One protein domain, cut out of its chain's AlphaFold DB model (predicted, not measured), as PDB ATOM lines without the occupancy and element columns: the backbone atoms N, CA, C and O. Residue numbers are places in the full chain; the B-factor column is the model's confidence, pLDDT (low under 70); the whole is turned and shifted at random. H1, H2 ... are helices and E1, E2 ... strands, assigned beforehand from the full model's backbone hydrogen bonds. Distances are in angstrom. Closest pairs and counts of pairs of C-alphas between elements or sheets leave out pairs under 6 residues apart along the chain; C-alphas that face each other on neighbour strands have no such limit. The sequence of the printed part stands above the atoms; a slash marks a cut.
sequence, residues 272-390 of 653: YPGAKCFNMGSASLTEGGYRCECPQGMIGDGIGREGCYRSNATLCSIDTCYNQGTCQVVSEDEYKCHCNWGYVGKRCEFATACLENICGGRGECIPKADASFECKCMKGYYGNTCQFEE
ATOM      1  N   TYR A 272     156.219 151.229 172.218       86.56
ATOM      2  CA  TYR A 272     156.078 149.877 172.771       86.56
ATOM      3  C   TYR A 272     155.597 149.924 174.237       86.56
ATOM      4  O   TYR A 272     156.074 150.765 175.004       86.56
ATOM      5  N   PRO A 273     154.686 149.035 174.680       82.25
ATOM      6  CA  PRO A 273     154.222 149.012 176.066       82.25
ATOM      7  C   PRO A 273     155.375 148.891 177.080       82.25
ATOM      8  O   PRO A 273     156.024 147.854 177.184       82.25
ATOM      9  N   GLY A 274     155.623 149.957 177.846       79.00
ATOM     10  CA  GLY A 274     156.723 150.037 178.820       79.00
ATOM     11  C   GLY A 274     157.994 150.733 178.316       79.00
ATOM     12  O   GLY A 274     158.895 150.974 179.119       79.00
ATOM     13  N   ALA A 275     158.067 151.099 177.034       84.88
ATOM     14  CA  ALA A 275     159.088 152.008 176.520       84.88
ATOM     15  C   ALA A 275     158.833 153.446 177.007       84.88
ATOM     16  O   ALA A 275     157.685 153.871 177.155       84.88
ATOM     17  N   LYS A 276     159.903 154.209 177.259       85.81
ATOM     18  CA  LYS A 276     159.794 155.624 177.652       85.81
ATOM     19  C   LYS A 276     159.708 156.511 176.415       85.81
ATOM     20  O   LYS A 276     160.580 156.433 175.556       85.81
ATOM     21  N   CYS A 277     158.690 157.367 176.351       83.31
ATOM     22  CA  CYS A 277     158.582 158.401 175.322       83.31
ATOM     23  C   CYS A 277     159.315 159.671 175.757       83.31
ATOM     24  O   CYS A 277     159.169 160.113 176.898       83.31
ATOM     25  N   PHE A 278     160.058 160.274 174.834       77.81
ATOM     26  CA  PHE A 278     160.648 161.596 174.995       77.81
ATOM     27  C   PHE A 278     160.163 162.502 173.868       77.81
ATOM     28  O   PHE A 278     160.300 162.169 172.688       77.81
ATOM     29  N   ASN A 279     159.611 163.655 174.239       70.81
ATOM     30  CA  ASN A 279     159.243 164.708 173.304       70.81
ATOM     31  C   ASN A 279     160.525 165.421 172.852       70.81
ATOM     32  O   ASN A 279     161.274 165.942 173.677       70.81
ATOM     33  N   MET A 280     160.802 165.388 171.548       65.00
ATOM     34  CA  MET A 280     162.047 165.899 170.968       65.00
ATOM     35  C   MET A 280     161.891 167.320 170.390       65.00
ATOM     36  O   MET A 280     162.872 167.898 169.922       65.00
ATOM     37  N   GLY A 281     160.689 167.908 170.459       58.81
ATOM     38  CA  GLY A 281     160.407 169.276 170.012       58.81
ATOM     39  C   GLY A 281     160.594 169.511 168.503       58.81
ATOM     40  O   GLY A 281     160.848 168.591 167.728       58.81
ATOM     41  N   SER A 282     160.473 170.774 168.072       52.22
ATOM     42  CA  SER A 282     160.585 171.185 166.654       52.22
ATOM     43  C   SER A 282     162.002 171.093 166.064       52.22
ATOM     44  O   SER A 282     162.142 171.129 164.847       52.22
ATOM     45  N   ALA A 283     163.038 170.933 166.896       48.16
ATOM     46  CA  ALA A 283     164.444 170.953 166.479       48.16
ATOM     47  C   ALA A 283     165.025 169.563 166.138       48.16
ATOM     48  O   ALA A 283     166.232 169.435 165.922       48.16
ATOM     49  N   SER A 284     164.204 168.505 166.125       50.50
ATOM     50  CA  SER A 284     164.680 167.135 165.924       50.50
ATOM     51  C   SER A 284     164.468 166.632 164.496       50.50
ATOM     52  O   SER A 284     163.367 166.688 163.961       50.50
ATOM     53  N   LEU A 285     165.526 166.065 163.905       48.62
ATOM     54  CA  LEU A 285     165.552 165.436 162.573       48.62
ATOM     55  C   LEU A 285     164.707 164.144 162.469       48.62
ATOM     56  O   LEU A 285     164.753 163.458 161.450       48.62
ATOM     57  N   THR A 286     163.981 163.754 163.520       50.50
ATOM     58  CA  THR A 286     163.129 162.558 163.534       50.50
ATOM     59  C   THR A 286     161.718 162.880 163.041       50.50
ATOM     60  O   THR A 286     161.016 163.672 163.673       50.50
ATOM     61  N   GLU A 287     161.286 162.230 161.951       52.31
ATOM     62  CA  GLU A 287     159.888 162.208 161.485       52.31
ATOM     63  C   GLU A 287     158.952 161.892 162.671       52.31
ATOM     64  O   GLU A 287     158.991 160.797 163.223       52.31
ATOM     65  N   GLY A 288     158.153 162.875 163.108       56.78
ATOM     66  CA  GLY A 288     157.161 162.720 164.182       56.78
ATOM     67  C   GLY A 288     157.430 163.471 165.495       56.78
ATOM     68  O   GLY A 288     156.500 163.622 166.276       56.78
ATOM     69  N   GLY A 289     158.636 163.996 165.753       66.38
ATOM     70  CA  GLY A 289     158.896 164.869 166.920       66.38
ATOM     71  C   GLY A 289     158.908 164.184 168.303       66.38
ATOM     72  O   GLY A 289     158.954 164.865 169.328       66.38
ATOM     73  N   TYR A 290     158.907 162.851 168.353       72.50
ATOM     74  CA  TYR A 290     159.069 162.048 169.571       72.50
ATOM     75  C   TYR A 290     160.060 160.898 169.339       72.50
ATOM     76  O   TYR A 290     160.283 160.480 168.203       72.50
ATOM     77  N   ARG A 291     160.654 160.368 170.414       76.25
ATOM     78  CA  ARG A 291     161.434 159.114 170.395       76.25
ATOM     79  C   ARG A 291     160.978 158.173 171.500       76.25
ATOM     80  O   ARG A 291     160.573 158.629 172.570       76.25
ATOM     81  N   CYS A 292     161.114 156.875 171.264       83.62
ATOM     82  CA  CYS A 292     160.812 155.833 172.235       83.62
ATOM     83  C   CYS A 292     162.107 155.105 172.630       83.62
ATOM     84  O   CYS A 292     162.900 154.732 171.769       83.62
ATOM     85  N   GLU A 293     162.322 154.887 173.926       83.69
ATOM     86  CA  GLU A 293     163.432 154.078 174.439       83.69
ATOM     87  C   GLU A 293     162.932 152.741 174.971       83.69
ATOM     88  O   GLU A 293     162.088 152.699 175.874       83.69
ATOM     89  N   CYS A 294     163.489 151.651 174.440       86.25
ATOM     90  CA  CYS A 294     163.165 150.309 174.897       86.25
ATOM     91  C   CYS A 294     163.587 150.079 176.361       86.25
ATOM     92  O   CYS A 294     164.596 150.621 176.822       86.25
ATOM     93  N   PRO A 295     162.842 149.240 177.102       84.25
ATOM     94  CA  PRO A 295     163.238 148.799 178.433       84.25
ATOM     95  C   PRO A 295     164.608 148.104 178.442       84.25
ATOM     96  O   PRO A 295     165.062 147.556 177.438       84.25
ATOM     97  N   GLN A 296     165.248 148.070 179.612       82.12
ATOM     98  CA  GLN A 296     166.568 147.464 179.800       82.12
ATOM     99  C   GLN A 296     166.616 146.006 179.295       82.12
ATOM    100  O   GLN A 296     165.789 145.180 179.682       82.12
ATOM    101  N   GLY A 297     167.604 145.685 178.452       78.12
ATOM    102  CA  GLY A 297     167.783 144.346 177.872       78.12
ATOM    103  C   GLY A 297     166.948 144.059 176.614       78.12
ATOM    104  O   GLY A 297     166.864 142.904 176.196       78.12
ATOM    105  N   MET A 298     166.322 145.078 176.017       86.62
ATOM    106  CA  MET A 298     165.638 144.997 174.722       86.62
ATOM    107  C   MET A 298     166.237 146.008 173.738       86.62
ATOM    108  O   MET A 298     166.689 147.079 174.141       86.62
ATOM    109  N   ILE A 299     166.234 145.657 172.454       83.62
ATOM    110  CA  ILE A 299     166.697 146.491 171.338       83.62
ATOM    111  C   ILE A 299     165.538 146.741 170.362       83.62
ATOM    112  O   ILE A 299     164.510 146.065 170.448       83.62
ATOM    113  N   GLY A 300     165.696 147.694 169.446       86.31
ATOM    114  CA  GLY A 300     164.674 148.092 168.473       86.31
ATOM    115  C   GLY A 300     164.435 149.601 168.460       86.31
ATOM    116  O   GLY A 300     165.063 150.335 169.224       86.31
ATOM    117  N   ASP A 301     163.552 150.081 167.583       79.69
ATOM    118  CA  ASP A 301     163.223 151.507 167.407       79.69
ATOM    119  C   ASP A 301     162.252 152.059 168.473       79.69
ATOM    120  O   ASP A 301     162.111 153.273 168.627       79.69
ATOM    121  N   GLY A 302     161.626 151.173 169.249       83.44
ATOM    122  CA  GLY A 302     160.676 151.491 170.307       83.44
ATOM    123  C   GLY A 302     159.272 151.863 169.827       83.44
ATOM    124  O   GLY A 302     158.446 152.224 170.667       83.44
ATOM    125  N   ILE A 303     158.980 151.768 168.524       83.19
ATOM    126  CA  ILE A 303     157.710 152.197 167.922       83.19
ATOM    127  C   ILE A 303     156.783 150.996 167.681       83.19
ATOM    128  O   ILE A 303     157.142 149.967 167.121       83.19
ATOM    129  N   GLY A 304     155.525 151.134 168.078       80.62
ATOM    130  CA  GLY A 304     154.488 150.121 167.951       80.62
ATOM    131  C   GLY A 304     154.646 148.963 168.935       80.62
ATOM    132  O   GLY A 304     155.533 148.920 169.784       80.62
ATOM    133  N   ARG A 305     153.754 147.975 168.825       82.31
ATOM    134  CA  ARG A 305     153.747 146.804 169.722       82.31
ATOM    135  C   ARG A 305     154.921 145.845 169.513       82.31
ATOM    136  O   ARG A 305     155.147 145.019 170.386       82.31
ATOM    137  N   GLU A 306     155.645 145.952 168.402       83.81
ATOM    138  CA  GLU A 306     156.811 145.109 168.092       83.81
ATOM    139  C   GLU A 306     158.129 145.897 168.026       83.81
ATOM    140  O   GLU A 306     159.174 145.314 167.764       83.81
ATOM    141  N   GLY A 307     158.116 147.200 168.331       82.75
ATOM    142  CA  GLY A 307     159.305 148.057 168.242       82.75
ATOM    143  C   GLY A 307     160.417 147.746 169.246       82.75
ATOM    144  O   GLY A 307     161.492 148.327 169.158       82.75
ATOM    145  N   CYS A 308     160.185 146.841 170.202       88.44
ATOM    146  CA  CYS A 308     161.209 146.339 171.115       88.44
ATOM    147  C   CYS A 308     161.195 144.806 171.148       88.44
ATOM    148  O   CYS A 308     160.156 144.193 171.405       88.44
ATOM    149  N   TYR A 309     162.364 144.182 170.999       87.44
ATOM    150  CA  TYR A 309     162.563 142.734 171.125       87.44
ATOM    151  C   TYR A 309     163.873 142.410 171.860       87.44
ATOM    152  O   TYR A 309     164.741 143.263 172.041       87.44
ATOM    153  N   ARG A 310     164.015 141.178 172.362       84.12
ATOM    154  CA  ARG A 310     165.226 140.751 173.086       84.12
ATOM    155  C   ARG A 310     166.306 140.303 172.103       84.12
ATOM    156  O   ARG A 310     166.044 139.432 171.281       84.12
ATOM    157  N   SER A 311     167.516 140.826 172.260       80.44
ATOM    158  CA  SER A 311     168.729 140.337 171.595       80.44
ATOM    159  C   SER A 311     169.939 140.572 172.504       80.44
ATOM    160  O   SER A 311     169.890 141.402 173.412       80.44
ATOM    161  N   ASN A 312     171.018 139.830 172.260       76.50
ATOM    162  CA  ASN A 312     172.299 139.968 172.957       76.50
ATOM    163  C   ASN A 312     173.300 140.846 172.180       76.50
ATOM    164  O   ASN A 312     174.485 140.859 172.515       76.50
ATOM    165  N   ALA A 313     172.858 141.548 171.131       73.31
ATOM    166  CA  ALA A 313     173.712 142.418 170.330       73.31
ATOM    167  C   ALA A 313     174.322 143.558 171.172       73.31
ATOM    168  O   ALA A 313     173.613 144.361 171.778       73.31
ATOM    169  N   THR A 314     175.654 143.655 171.181       71.81
ATOM    170  CA  THR A 314     176.423 144.689 171.898       71.81
ATOM    171  C   THR A 314     177.112 145.639 170.918       71.81
ATOM    172  O   THR A 314     178.337 145.704 170.850       71.81
ATOM    173  N   LEU A 315     176.322 146.369 170.129       77.62
ATOM    174  CA  LEU A 315     176.826 147.417 169.226       77.62
ATOM    175  C   LEU A 315     177.106 148.741 169.962       77.62
ATOM    176  O   LEU A 315     177.973 149.524 169.569       77.62
ATOM    177  N   CYS A 316     176.387 148.985 171.060       77.88
ATOM    178  CA  CYS A 316     176.517 150.181 171.883       77.88
ATOM    179  C   CYS A 316     177.486 149.947 173.051       77.88
ATOM    180  O   CYS A 316     177.172 149.234 174.000       77.88
ATOM    181  N   SER A 317     178.659 150.570 172.975       78.81
ATOM    182  CA  SER A 317     179.667 150.669 174.037       78.81
ATOM    183  C   SER A 317     179.766 152.117 174.528       78.81
ATOM    184  O   SER A 317     179.232 153.025 173.889       78.81
ATOM    185  N   ILE A 318     180.473 152.348 175.640       73.94
ATOM    186  CA  ILE A 318     180.649 153.689 176.238       73.94
ATOM    187  C   ILE A 318     181.184 154.726 175.236       73.94
ATOM    188  O   ILE A 318     180.759 155.876 175.277       73.94
ATOM    189  N   ASP A 319     182.028 154.307 174.289       77.75
ATOM    190  CA  ASP A 319     182.631 155.207 173.301       77.75
ATOM    191  C   ASP A 319     181.890 155.233 171.956       77.75
ATOM    192  O   ASP A 319     182.319 155.925 171.035       77.75
ATOM    193  N   THR A 320     180.797 154.479 171.776       85.50
ATOM    194  CA  THR A 320     180.123 154.379 170.466       85.50
ATOM    195  C   THR A 320     179.520 155.719 170.032       85.50
ATOM    196  O   THR A 320     179.671 156.087 168.868       85.50
ATOM    197  N   CYS A 321     178.922 156.477 170.954       86.88
ATOM    198  CA  CYS A 321     178.392 157.816 170.696       86.88
ATOM    199  C   CYS A 321     179.152 158.848 171.533       86.88
ATOM    200  O   CYS A 321     179.126 158.806 172.761       86.88
ATOM    201  N   TYR A 322     179.831 159.778 170.869       86.75
ATOM    202  CA  TYR A 322     180.600 160.836 171.510       86.75
ATOM    203  C   TYR A 322     179.698 161.948 172.061       86.75
ATOM    204  O   TYR A 322     178.487 161.970 171.837       86.75
ATOM    205  N   ASN A 323     180.295 162.875 172.817       82.19
ATOM    206  CA  ASN A 323     179.630 164.077 173.336       82.19
ATOM    207  C   ASN A 323     178.331 163.794 174.117       82.19
ATOM    208  O   ASN A 323     177.350 164.529 174.016       82.19
ATOM    209  N   GLN A 324     178.340 162.719 174.915       81.25
ATOM    210  CA  GLN A 324     177.202 162.261 175.726       81.25
ATOM    211  C   GLN A 324     175.955 161.892 174.898       81.25
ATOM    212  O   GLN A 324     174.837 161.915 175.412       81.25
ATOM    213  N   GLY A 325     176.137 161.533 173.622       79.81
ATOM    214  CA  GLY A 325     175.067 160.990 172.795       79.81
ATOM    215  C   GLY A 325     174.553 159.653 173.336       79.81
ATOM    216  O   GLY A 325     175.313 158.827 173.838       79.81
ATOM    217  N   THR A 326     173.245 159.420 173.229       84.06
ATOM    218  CA  THR A 326     172.632 158.152 173.649       84.06
ATOM    219  C   THR A 326     172.681 157.141 172.509       84.06
ATOM    220  O   THR A 326     172.177 157.418 171.422       84.06
ATOM    221  N   CYS A 327     173.251 155.962 172.749       84.38
ATOM    222  CA  CYS A 327     173.303 154.893 171.754       84.38
ATOM    223  C   CYS A 327     172.060 154.002 171.840       84.38
ATOM    224  O   CYS A 327     171.774 153.448 172.901       84.38
ATOM    225  N   GLN A 328     171.349 153.838 170.724       81.81
ATOM    226  CA  GLN A 328     170.240 152.895 170.582       81.81
ATOM    227  C   GLN A 328     170.608 151.830 169.551       81.81
ATOM    228  O   GLN A 328     170.944 152.151 168.412       81.81
ATOM    229  N   VAL A 329     170.523 150.560 169.941       82.88
ATOM    230  CA  VAL A 329     170.642 149.434 169.009       82.88
ATOM    231  C   VAL A 329     169.288 149.261 168.320       82.88
ATOM    232  O   VAL A 329     168.292 148.988 168.988       82.88
ATOM    233  N   VAL A 330     169.245 149.476 167.005       80.31
ATOM    234  CA  VAL A 330     168.015 149.426 166.194       80.31
ATOM    235  C   VAL A 330     167.813 148.017 165.627       80.31
ATOM    236  O   VAL A 330     166.695 147.505 165.614       80.31
ATOM    237  N   SER A 331     168.900 147.355 165.227       80.38
ATOM    238  CA  SER A 331     168.915 145.953 164.805       80.38
ATOM    239  C   SER A 331     170.214 145.262 165.228       80.38
ATOM    240  O   SER A 331     171.071 145.887 165.848       80.38
ATOM    241  N   GLU A 332     170.378 143.973 164.922       79.50
ATOM    242  CA  GLU A 332     171.568 143.207 165.332       79.50
ATOM    243  C   GLU A 332     172.887 143.722 164.736       79.50
ATOM    244  O   GLU A 332     173.933 143.499 165.344       79.50
ATOM    245  N   ASP A 333     172.826 144.468 163.624       80.94
ATOM    246  CA  ASP A 333     173.985 145.068 162.943       80.94
ATOM    247  C   ASP A 333     173.930 146.610 162.881       80.94
ATOM    248  O   ASP A 333     174.872 147.257 162.416       80.94
ATOM    249  N   GLU A 334     172.842 147.231 163.348       81.94
ATOM    250  CA  GLU A 334     172.596 148.666 163.193       81.94
ATOM    251  C   GLU A 334     172.394 149.364 164.539       81.94
ATOM    252  O   GLU A 334     171.522 149.010 165.337       81.94
ATOM    253  N   TYR A 335     173.173 150.420 164.769       84.88
ATOM    254  CA  TYR A 335     173.009 151.324 165.901       84.88
ATOM    255  C   TYR A 335     172.767 152.753 165.418       84.88
ATOM    256  O   TYR A 335     173.248 153.171 164.363       84.88
ATOM    257  N   LYS A 336     172.056 153.526 166.234       82.50
ATOM    258  CA  LYS A 336     171.803 154.946 166.023       82.50
ATOM    259  C   LYS A 336     172.258 155.729 167.247       82.50
ATOM    260  O   LYS A 336     171.828 155.451 168.366       82.50
ATOM    261  N   CYS A 337     173.118 156.718 167.028       85.25
ATOM    262  CA  CYS A 337     173.483 157.684 168.054       85.25
ATOM    263  C   CYS A 337     172.502 158.854 168.045       85.25
ATOM    264  O   CYS A 337     172.354 159.551 167.042       85.25
ATOM    265  N   HIS A 338     171.851 159.086 169.179       78.44
ATOM    266  CA  HIS A 338     171.037 160.270 169.415       78.44
ATOM    267  C   HIS A 338     171.892 161.332 170.084       78.44
ATOM    268  O   HIS A 338     172.222 161.224 171.266       78.44
ATOM    269  N   CYS A 339     172.273 162.339 169.312       81.19
ATOM    270  CA  CYS A 339     173.175 163.384 169.768       81.19
ATOM    271  C   CYS A 339     172.467 164.383 170.678       81.19
ATOM    272  O   CYS A 339     171.315 164.746 170.441       81.19
ATOM    273  N   ASN A 340     173.176 164.847 171.709       78.31
ATOM    274  CA  ASN A 340     172.731 165.987 172.499       78.31
ATOM    275  C   ASN A 340     172.742 167.264 171.647       78.31
ATOM    276  O   ASN A 340     173.497 167.373 170.676       78.31
ATOM    277  N   TRP A 341     171.908 168.237 172.028       75.69
ATOM    278  CA  TRP A 341     171.827 169.519 171.329       75.69
ATOM    279  C   TRP A 341     173.214 170.168 171.237       75.69
ATOM    280  O   TRP A 341     173.930 170.253 172.234       75.69
ATOM    281  N   GLY A 342     173.599 170.589 170.032       71.38
ATOM    282  CA  GLY A 342     174.935 171.118 169.758       71.38
ATOM    283  C   GLY A 342     175.881 170.152 169.036       71.38
ATOM    284  O   GLY A 342     176.924 170.597 168.565       71.38
ATOM    285  N   TYR A 343     175.523 168.870 168.886       82.69
ATOM    286  CA  TYR A 343     176.369 167.869 168.228       82.69
ATOM    287  C   TYR A 343     175.639 167.107 167.118       82.69
ATOM    288  O   TYR A 343     174.449 166.815 167.219       82.69
ATOM    289  N   VAL A 344     176.367 166.774 166.055       78.94
ATOM    290  CA  VAL A 344     175.889 166.081 164.851       78.94
ATOM    291  C   VAL A 344     176.931 165.070 164.355       78.94
ATOM    292  O   VAL A 344     178.049 165.006 164.865       78.94
ATOM    293  N   GLY A 345     176.561 164.260 163.363       77.44
ATOM    294  CA  GLY A 345     177.388 163.172 162.835       77.44
ATOM    295  C   GLY A 345     176.874 161.792 163.251       77.44
ATOM    296  O   GLY A 345     175.980 161.671 164.089       77.44
ATOM    297  N   LYS A 346     177.411 160.727 162.642       82.31
ATOM    298  CA  LYS A 346     176.915 159.351 162.863       82.31
ATOM    299  C   LYS A 346     177.169 158.850 164.285       82.31
ATOM    300  O   LYS A 346     176.456 157.974 164.764       82.31
ATOM    301  N   ARG A 347     178.184 159.402 164.943       83.81
ATOM    302  CA  ARG A 347     178.603 159.119 166.316       83.81
ATOM    303  C   ARG A 347     178.581 160.381 167.180       83.81
ATOM    304  O   ARG A 347     179.208 160.382 168.234       83.81
ATOM    305  N   CYS A 348     177.867 161.433 166.770       85.56
ATOM    306  CA  CYS A 348     177.822 162.725 167.465       85.56
ATOM    307  C   CYS A 348     179.192 163.398 167.610       85.56
ATOM    308  O   CYS A 348     179.477 164.045 168.612       85.56
ATOM    309  N   GLU A 349     180.064 163.193 166.629       84.38
ATOM    310  CA  GLU A 349     181.473 163.571 166.644       84.38
ATOM    311  C   GLU A 349     181.728 165.057 166.338       84.38
ATOM    312  O   GLU A 349     182.769 165.581 166.732       84.38
ATOM    313  N   PHE A 350     180.794 165.750 165.680       83.56
ATOM    314  CA  PHE A 350     180.974 167.133 165.234       83.56
ATOM    315  C   PHE A 350     180.105 168.098 166.034       83.56
ATOM    316  O   PHE A 350     178.931 167.828 166.271       83.56
ATOM    317  N   ALA A 351     180.655 169.249 166.414       78.94
ATOM    318  CA  ALA A 351     179.860 170.356 166.939       78.94
ATOM    319  C   ALA A 351     179.134 171.064 165.784       78.94
ATOM    320  O   ALA A 351     179.715 171.271 164.719       78.94
ATOM    321  N   THR A 352     177.867 171.426 165.973       80.12
ATOM    322  CA  THR A 352     177.111 172.163 164.950       80.12
ATOM    323  C   THR A 352     177.471 173.646 164.935       80.12
ATOM    324  O   THR A 352     177.653 174.265 165.985       80.12
ATOM    325  N   ALA A 353     177.452 174.247 163.743       78.44
ATOM    326  CA  ALA A 353     177.547 175.693 163.557       78.44
ATOM    327  C   ALA A 353     176.407 176.489 164.238       78.44
ATOM    328  O   ALA A 353     176.548 177.687 164.471       78.44
ATOM    329  N   CYS A 354     175.296 175.846 164.627       77.44
ATOM    330  CA  CYS A 354     174.204 176.512 165.350       77.44
ATOM    331  C   CYS A 354     174.553 176.938 166.792       77.44
ATOM    332  O   CYS A 354     173.809 177.725 167.377       77.44
ATOM    333  N   LEU A 355     175.667 176.466 167.369       77.38
ATOM    334  CA  LEU A 355     176.108 176.871 168.714       77.38
ATOM    335  C   LEU A 355     176.522 178.349 168.793       77.38
ATOM    336  O   LEU A 355     176.424 178.953 169.858       77.38
ATOM    337  N   GLU A 356     176.934 178.949 167.674       74.81
ATOM    338  CA  GLU A 356     177.418 180.335 167.626       74.81
ATOM    339  C   GLU A 356     176.302 181.368 167.371       74.81
ATOM    340  O   GLU A 356     176.582 182.511 167.023       74.81
ATOM    341  N   ASN A 357     175.027 180.989 167.550       70.25
ATOM    342  CA  ASN A 357     173.860 181.844 167.280       70.25
ATOM    343  C   ASN A 357     173.925 182.508 165.888       70.25
ATOM    344  O   ASN A 357     173.682 183.701 165.708       70.25
ATOM    345  N   ILE A 358     174.274 181.700 164.891       76.81
ATOM    346  CA  ILE A 358     174.626 182.155 163.544       76.81
ATOM    347  C   ILE A 358     173.442 182.790 162.787       76.81
ATOM    348  O   ILE A 358     173.660 183.549 161.852       76.81
ATOM    349  N   CYS A 359     172.197 182.529 163.212       80.75
ATOM    350  CA  CYS A 359     170.983 183.161 162.674       80.75
ATOM    351  C   CYS A 359     170.617 184.485 163.380       80.75
ATOM    352  O   CYS A 359     169.493 184.978 163.249       80.75
ATOM    353  N   GLY A 360     171.519 185.023 164.213       73.19
ATOM    354  CA  GLY A 360     171.390 186.338 164.845       73.19
ATOM    355  C   GLY A 360     170.201 186.489 165.800       73.19
ATOM    356  O   GLY A 360     169.733 187.605 166.009       73.19
ATOM    357  N   GLY A 361     169.662 185.388 166.340       71.50
ATOM    358  CA  GLY A 361     168.431 185.384 167.142       71.50
ATOM    359  C   GLY A 361     167.153 185.761 166.375       71.50
ATOM    360  O   GLY A 361     166.102 185.921 166.990       71.50
ATOM    361  N   ARG A 362     167.230 185.899 165.044       77.44
ATOM    362  CA  ARG A 362     166.154 186.366 164.144       77.44
ATOM    363  C   ARG A 362     165.610 185.245 163.251       77.44
ATOM    364  O   ARG A 362     164.902 185.475 162.271       77.44
ATOM    365  N   GLY A 363     165.949 184.007 163.589       75.06
ATOM    366  CA  GLY A 363     165.558 182.796 162.883       75.06
ATOM    367  C   GLY A 363     165.867 181.551 163.702       75.06
ATOM    368  O   GLY A 363     166.668 181.585 164.636       75.06
ATOM    369  N   GLU A 364     165.222 180.448 163.346       79.62
ATOM    370  CA  GLU A 364     165.483 179.125 163.904       79.62
ATOM    371  C   GLU A 364     166.660 178.476 163.155       79.62
ATOM    372  O   GLU A 364     166.630 178.363 161.929       79.62
ATOM    373  N   CYS A 365     167.707 178.066 163.879       79.25
ATOM    374  CA  CYS A 365     168.867 177.392 163.289       79.25
ATOM    375  C   CYS A 365     168.646 175.880 163.233       79.25
ATOM    376  O   CYS A 365     168.461 175.242 164.270       79.25
ATOM    377  N   ILE A 366     168.712 175.306 162.033       78.56
ATOM    378  CA  ILE A 366     168.541 173.877 161.781       78.56
ATOM    379  C   ILE A 366     169.918 173.262 161.473       78.56
ATOM    380  O   ILE A 366     170.519 173.581 160.441       78.56
ATOM    381  N   PRO A 367     170.445 172.382 162.342       73.88
ATOM    382  CA  PRO A 367     171.744 171.749 162.141       73.88
ATOM    383  C   PRO A 367     171.657 170.598 161.123       73.88
ATOM    384  O   PRO A 367     170.743 169.774 161.179       73.88
ATOM    385  N   LYS A 368     172.625 170.503 160.203       77.31
ATOM    386  CA  LYS A 368     172.726 169.419 159.211       77.31
ATOM    387  C   LYS A 368     173.768 168.374 159.619       77.31
ATOM    388  O   LYS A 368     174.684 168.639 160.395       77.31
ATOM    389  N   ALA A 369     173.610 167.156 159.096       68.94
ATOM    390  CA  ALA A 369     174.422 165.993 159.471       68.94
ATOM    391  C   ALA A 369     175.917 166.119 159.110       68.94
ATOM    392  O   ALA A 369     176.743 165.424 159.694       68.94
ATOM    393  N   ASP A 370     176.260 167.003 158.174       76.19
ATOM    394  CA  ASP A 370     177.618 167.332 157.726       76.19
ATOM    395  C   ASP A 370     178.258 168.493 158.516       76.19
ATOM    396  O   ASP A 370     179.255 169.058 158.075       76.19
ATOM    397  N   ALA A 371     177.684 168.861 159.667       74.00
ATOM    398  CA  ALA A 371     178.041 170.033 160.475       74.00
ATOM    399  C   ALA A 371     177.705 171.399 159.848       74.00
ATOM    400  O   ALA A 371     177.958 172.430 160.478       74.00
ATOM    401  N   SER A 372     177.069 171.431 158.670       75.50
ATOM    402  CA  SER A 372     176.509 172.664 158.110       75.50
ATOM    403  C   SER A 372     175.213 173.080 158.827       75.50
ATOM    404  O   SER A 372     174.713 172.390 159.722       75.50
ATOM    405  N   PHE A 373     174.675 174.246 158.473       77.75
ATOM    406  CA  PHE A 373     173.479 174.815 159.089       77.75
ATOM    407  C   PHE A 373     172.534 175.394 158.038       77.75
ATOM    408  O   PHE A 373     172.932 175.716 156.918       77.75
ATOM    409  N   GLU A 374     171.272 175.543 158.417       79.81
ATOM    410  CA  GLU A 374     170.268 176.272 157.655       79.81
ATOM    411  C   GLU A 374     169.460 177.154 158.604       79.81
ATOM    412  O   GLU A 374     168.929 176.676 159.603       79.81
ATOM    413  N   CYS A 375     169.385 178.451 158.310       78.56
ATOM    414  CA  CYS A 375     168.585 179.382 159.092       78.56
ATOM    415  C   CYS A 375     167.188 179.512 158.486       78.56
ATOM    416  O   CYS A 375     167.036 179.948 157.345       78.56
ATOM    417  N   LYS A 376     166.160 179.186 159.271       75.19
ATOM    418  CA  LYS A 376     164.765 179.468 158.943       75.19
ATOM    419  C   LYS A 376     164.361 180.792 159.587       75.19
ATOM    420  O   LYS A 376     164.112 180.858 160.789       75.19
ATOM    421  N   CYS A 377     164.334 181.858 158.798       75.81
ATOM    422  CA  CYS A 377     164.135 183.210 159.315       75.81
ATOM    423  C   CYS A 377     162.711 183.467 159.816       75.81
ATOM    424  O   CYS A 377     161.737 182.939 159.273       75.81
ATOM    425  N   MET A 378     162.598 184.280 160.871       67.31
ATOM    426  CA  MET A 378     161.315 184.792 161.351       67.31
ATOM    427  C   MET A 378     160.709 185.738 160.302       67.31
ATOM    428  O   MET A 378     161.423 186.303 159.473       67.31
ATOM    429  N   LYS A 379     159.382 185.908 160.314       66.56
ATOM    430  CA  LYS A 379     158.680 186.768 159.347       66.56
ATOM    431  C   LYS A 379     159.248 188.194 159.394       66.56
ATOM    432  O   LYS A 379     159.358 188.760 160.478       66.56
ATOM    433  N   GLY A 380     159.585 188.748 158.230       56.78
ATOM    434  CA  GLY A 380     160.250 190.047 158.118       56.78
ATOM    435  C   GLY A 380     161.778 189.981 158.133       56.78
ATOM    436  O   GLY A 380     162.414 191.016 158.250       56.78
ATOM    437  N   TYR A 381     162.387 188.794 158.043       67.56
ATOM    438  CA  TYR A 381     163.841 188.629 157.972       67.56
ATOM    439  C   TYR A 381     164.218 187.634 156.872       67.56
ATOM    440  O   TYR A 381     163.533 186.629 156.678       67.56
ATOM    441  N   TYR A 382     165.319 187.875 156.160       74.00
ATOM    442  CA  TYR A 382     165.782 186.998 155.081       74.00
ATOM    443  C   TYR A 382     167.312 186.970 154.949       74.00
ATOM    444  O   TYR A 382     168.043 187.698 155.622       74.00
ATOM    445  N   GLY A 383     167.803 186.080 154.083       68.25
ATOM    446  CA  GLY A 383     169.227 185.779 153.918       68.25
ATOM    447  C   GLY A 383     169.630 184.452 154.566       68.25
ATOM    448  O   GLY A 383     168.854 183.815 155.271       68.25
ATOM    449  N   ASN A 384     170.859 184.008 154.304       73.81
ATOM    450  CA  ASN A 384     171.389 182.723 154.784       73.81
ATOM    451  C   ASN A 384     171.648 182.675 156.302       73.81
ATOM    452  O   ASN A 384     171.792 181.589 156.855       73.81
ATOM    453  N   THR A 385     171.702 183.832 156.963       77.06
ATOM    454  CA  THR A 385     171.885 183.991 158.417       77.06
ATOM    455  C   THR A 385     170.811 184.895 159.035       77.06
ATOM    456  O   THR A 385     170.964 185.364 160.157       77.06
ATOM    457  N   CYS A 386     169.706 185.144 158.316       75.25
ATOM    458  CA  CYS A 386     168.642 186.075 158.723       75.25
ATOM    459  C   CYS A 386     169.154 187.488 159.036       75.25
ATOM    460  O   CYS A 386     168.658 188.177 159.929       75.25
ATOM    461  N   GLN A 387     170.187 187.900 158.301       70.75
ATOM    462  CA  GLN A 387     170.903 189.148 158.521       70.75
ATOM    463  C   GLN A 387     170.173 190.377 157.968       70.75
ATOM    464  O   GLN A 387     170.527 191.497 158.326       70.75
ATOM    465  N   PHE A 388     169.187 190.185 157.089       66.38
ATOM    466  CA  PHE A 388     168.436 191.272 156.468       66.38
ATOM    467  C   PHE A 388     167.045 191.372 157.097       66.38
ATOM    468  O   PHE A 388     166.367 190.356 157.222       66.38
ATOM    469  N   GLU A 389     166.642 192.581 157.486       63.38
ATOM    470  CA  GLU A 389     165.277 192.932 157.897       63.38
ATOM    471  C   GLU A 389     164.488 193.425 156.678       63.38
ATOM    472  O   GLU A 389     164.978 194.237 155.895       63.38
ATOM    473  N   GLU A 390     163.259 192.947 156.513       57.06
ATOM    474  CA  GLU A 390     162.238 193.637 155.732       57.06
ATOM    475  C   GLU A 390     161.760 194.816 156.586       57.06
ATOM    476  O   GLU A 390     160.995 194.637 157.534       57.06
TER     477      GLU A 390
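Overview. This is residues 272 to 390 of the 653 residues of the protein "Probable cubilin (inferred by orthology to a C. elegans protein)" of Anisakis simplex (UniProt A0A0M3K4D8). Little regular structure: three small two-stranded hairpins strung along a mostly looped, only just elongated body, E1-E2 and E3-E4 toward one end, E5-E6 with short helix H1 toward the other. The 119 printed residues, 30 in named elements, mostly strand, run E1 E2 E3 E4 H1 E5 E6; each sheet is antiparallel. The whole is loose, radius of gyration of the C-alphas 17.2 A, spans 56 by 28 by 18 A.

Along the chain. E1, residues 276 to 279, begins at C-alpha 276 (159.794, 155.624, 177.652). E2 is 290 to 293, E3 326 to 329, E4 335 to 338, H1 353 to 356, E5 363 to 367. E6, 373 to 377, ends at C-alpha 377 (164.135, 183.210, 159.315).

Arrangement. Within hydrogen-bond range are N 278 and O 291, 2.8 A, in hairpin E1-E2; N 328 and O 336, 2.9 A, in E3-E4; N 366 and O 374, 2.8 A, in E5-E6. The closest C-alphas of H1 and E5, Cys 354 and Cys 365, are 5.8 A apart. H1 is too short for O i to N i+4 pairs.

Size, cuts and confidence. The printed part has no cut; links E2 to E3 and E4 to H1 are long. Residues 280 to 289 are among those with pLDDT under 70.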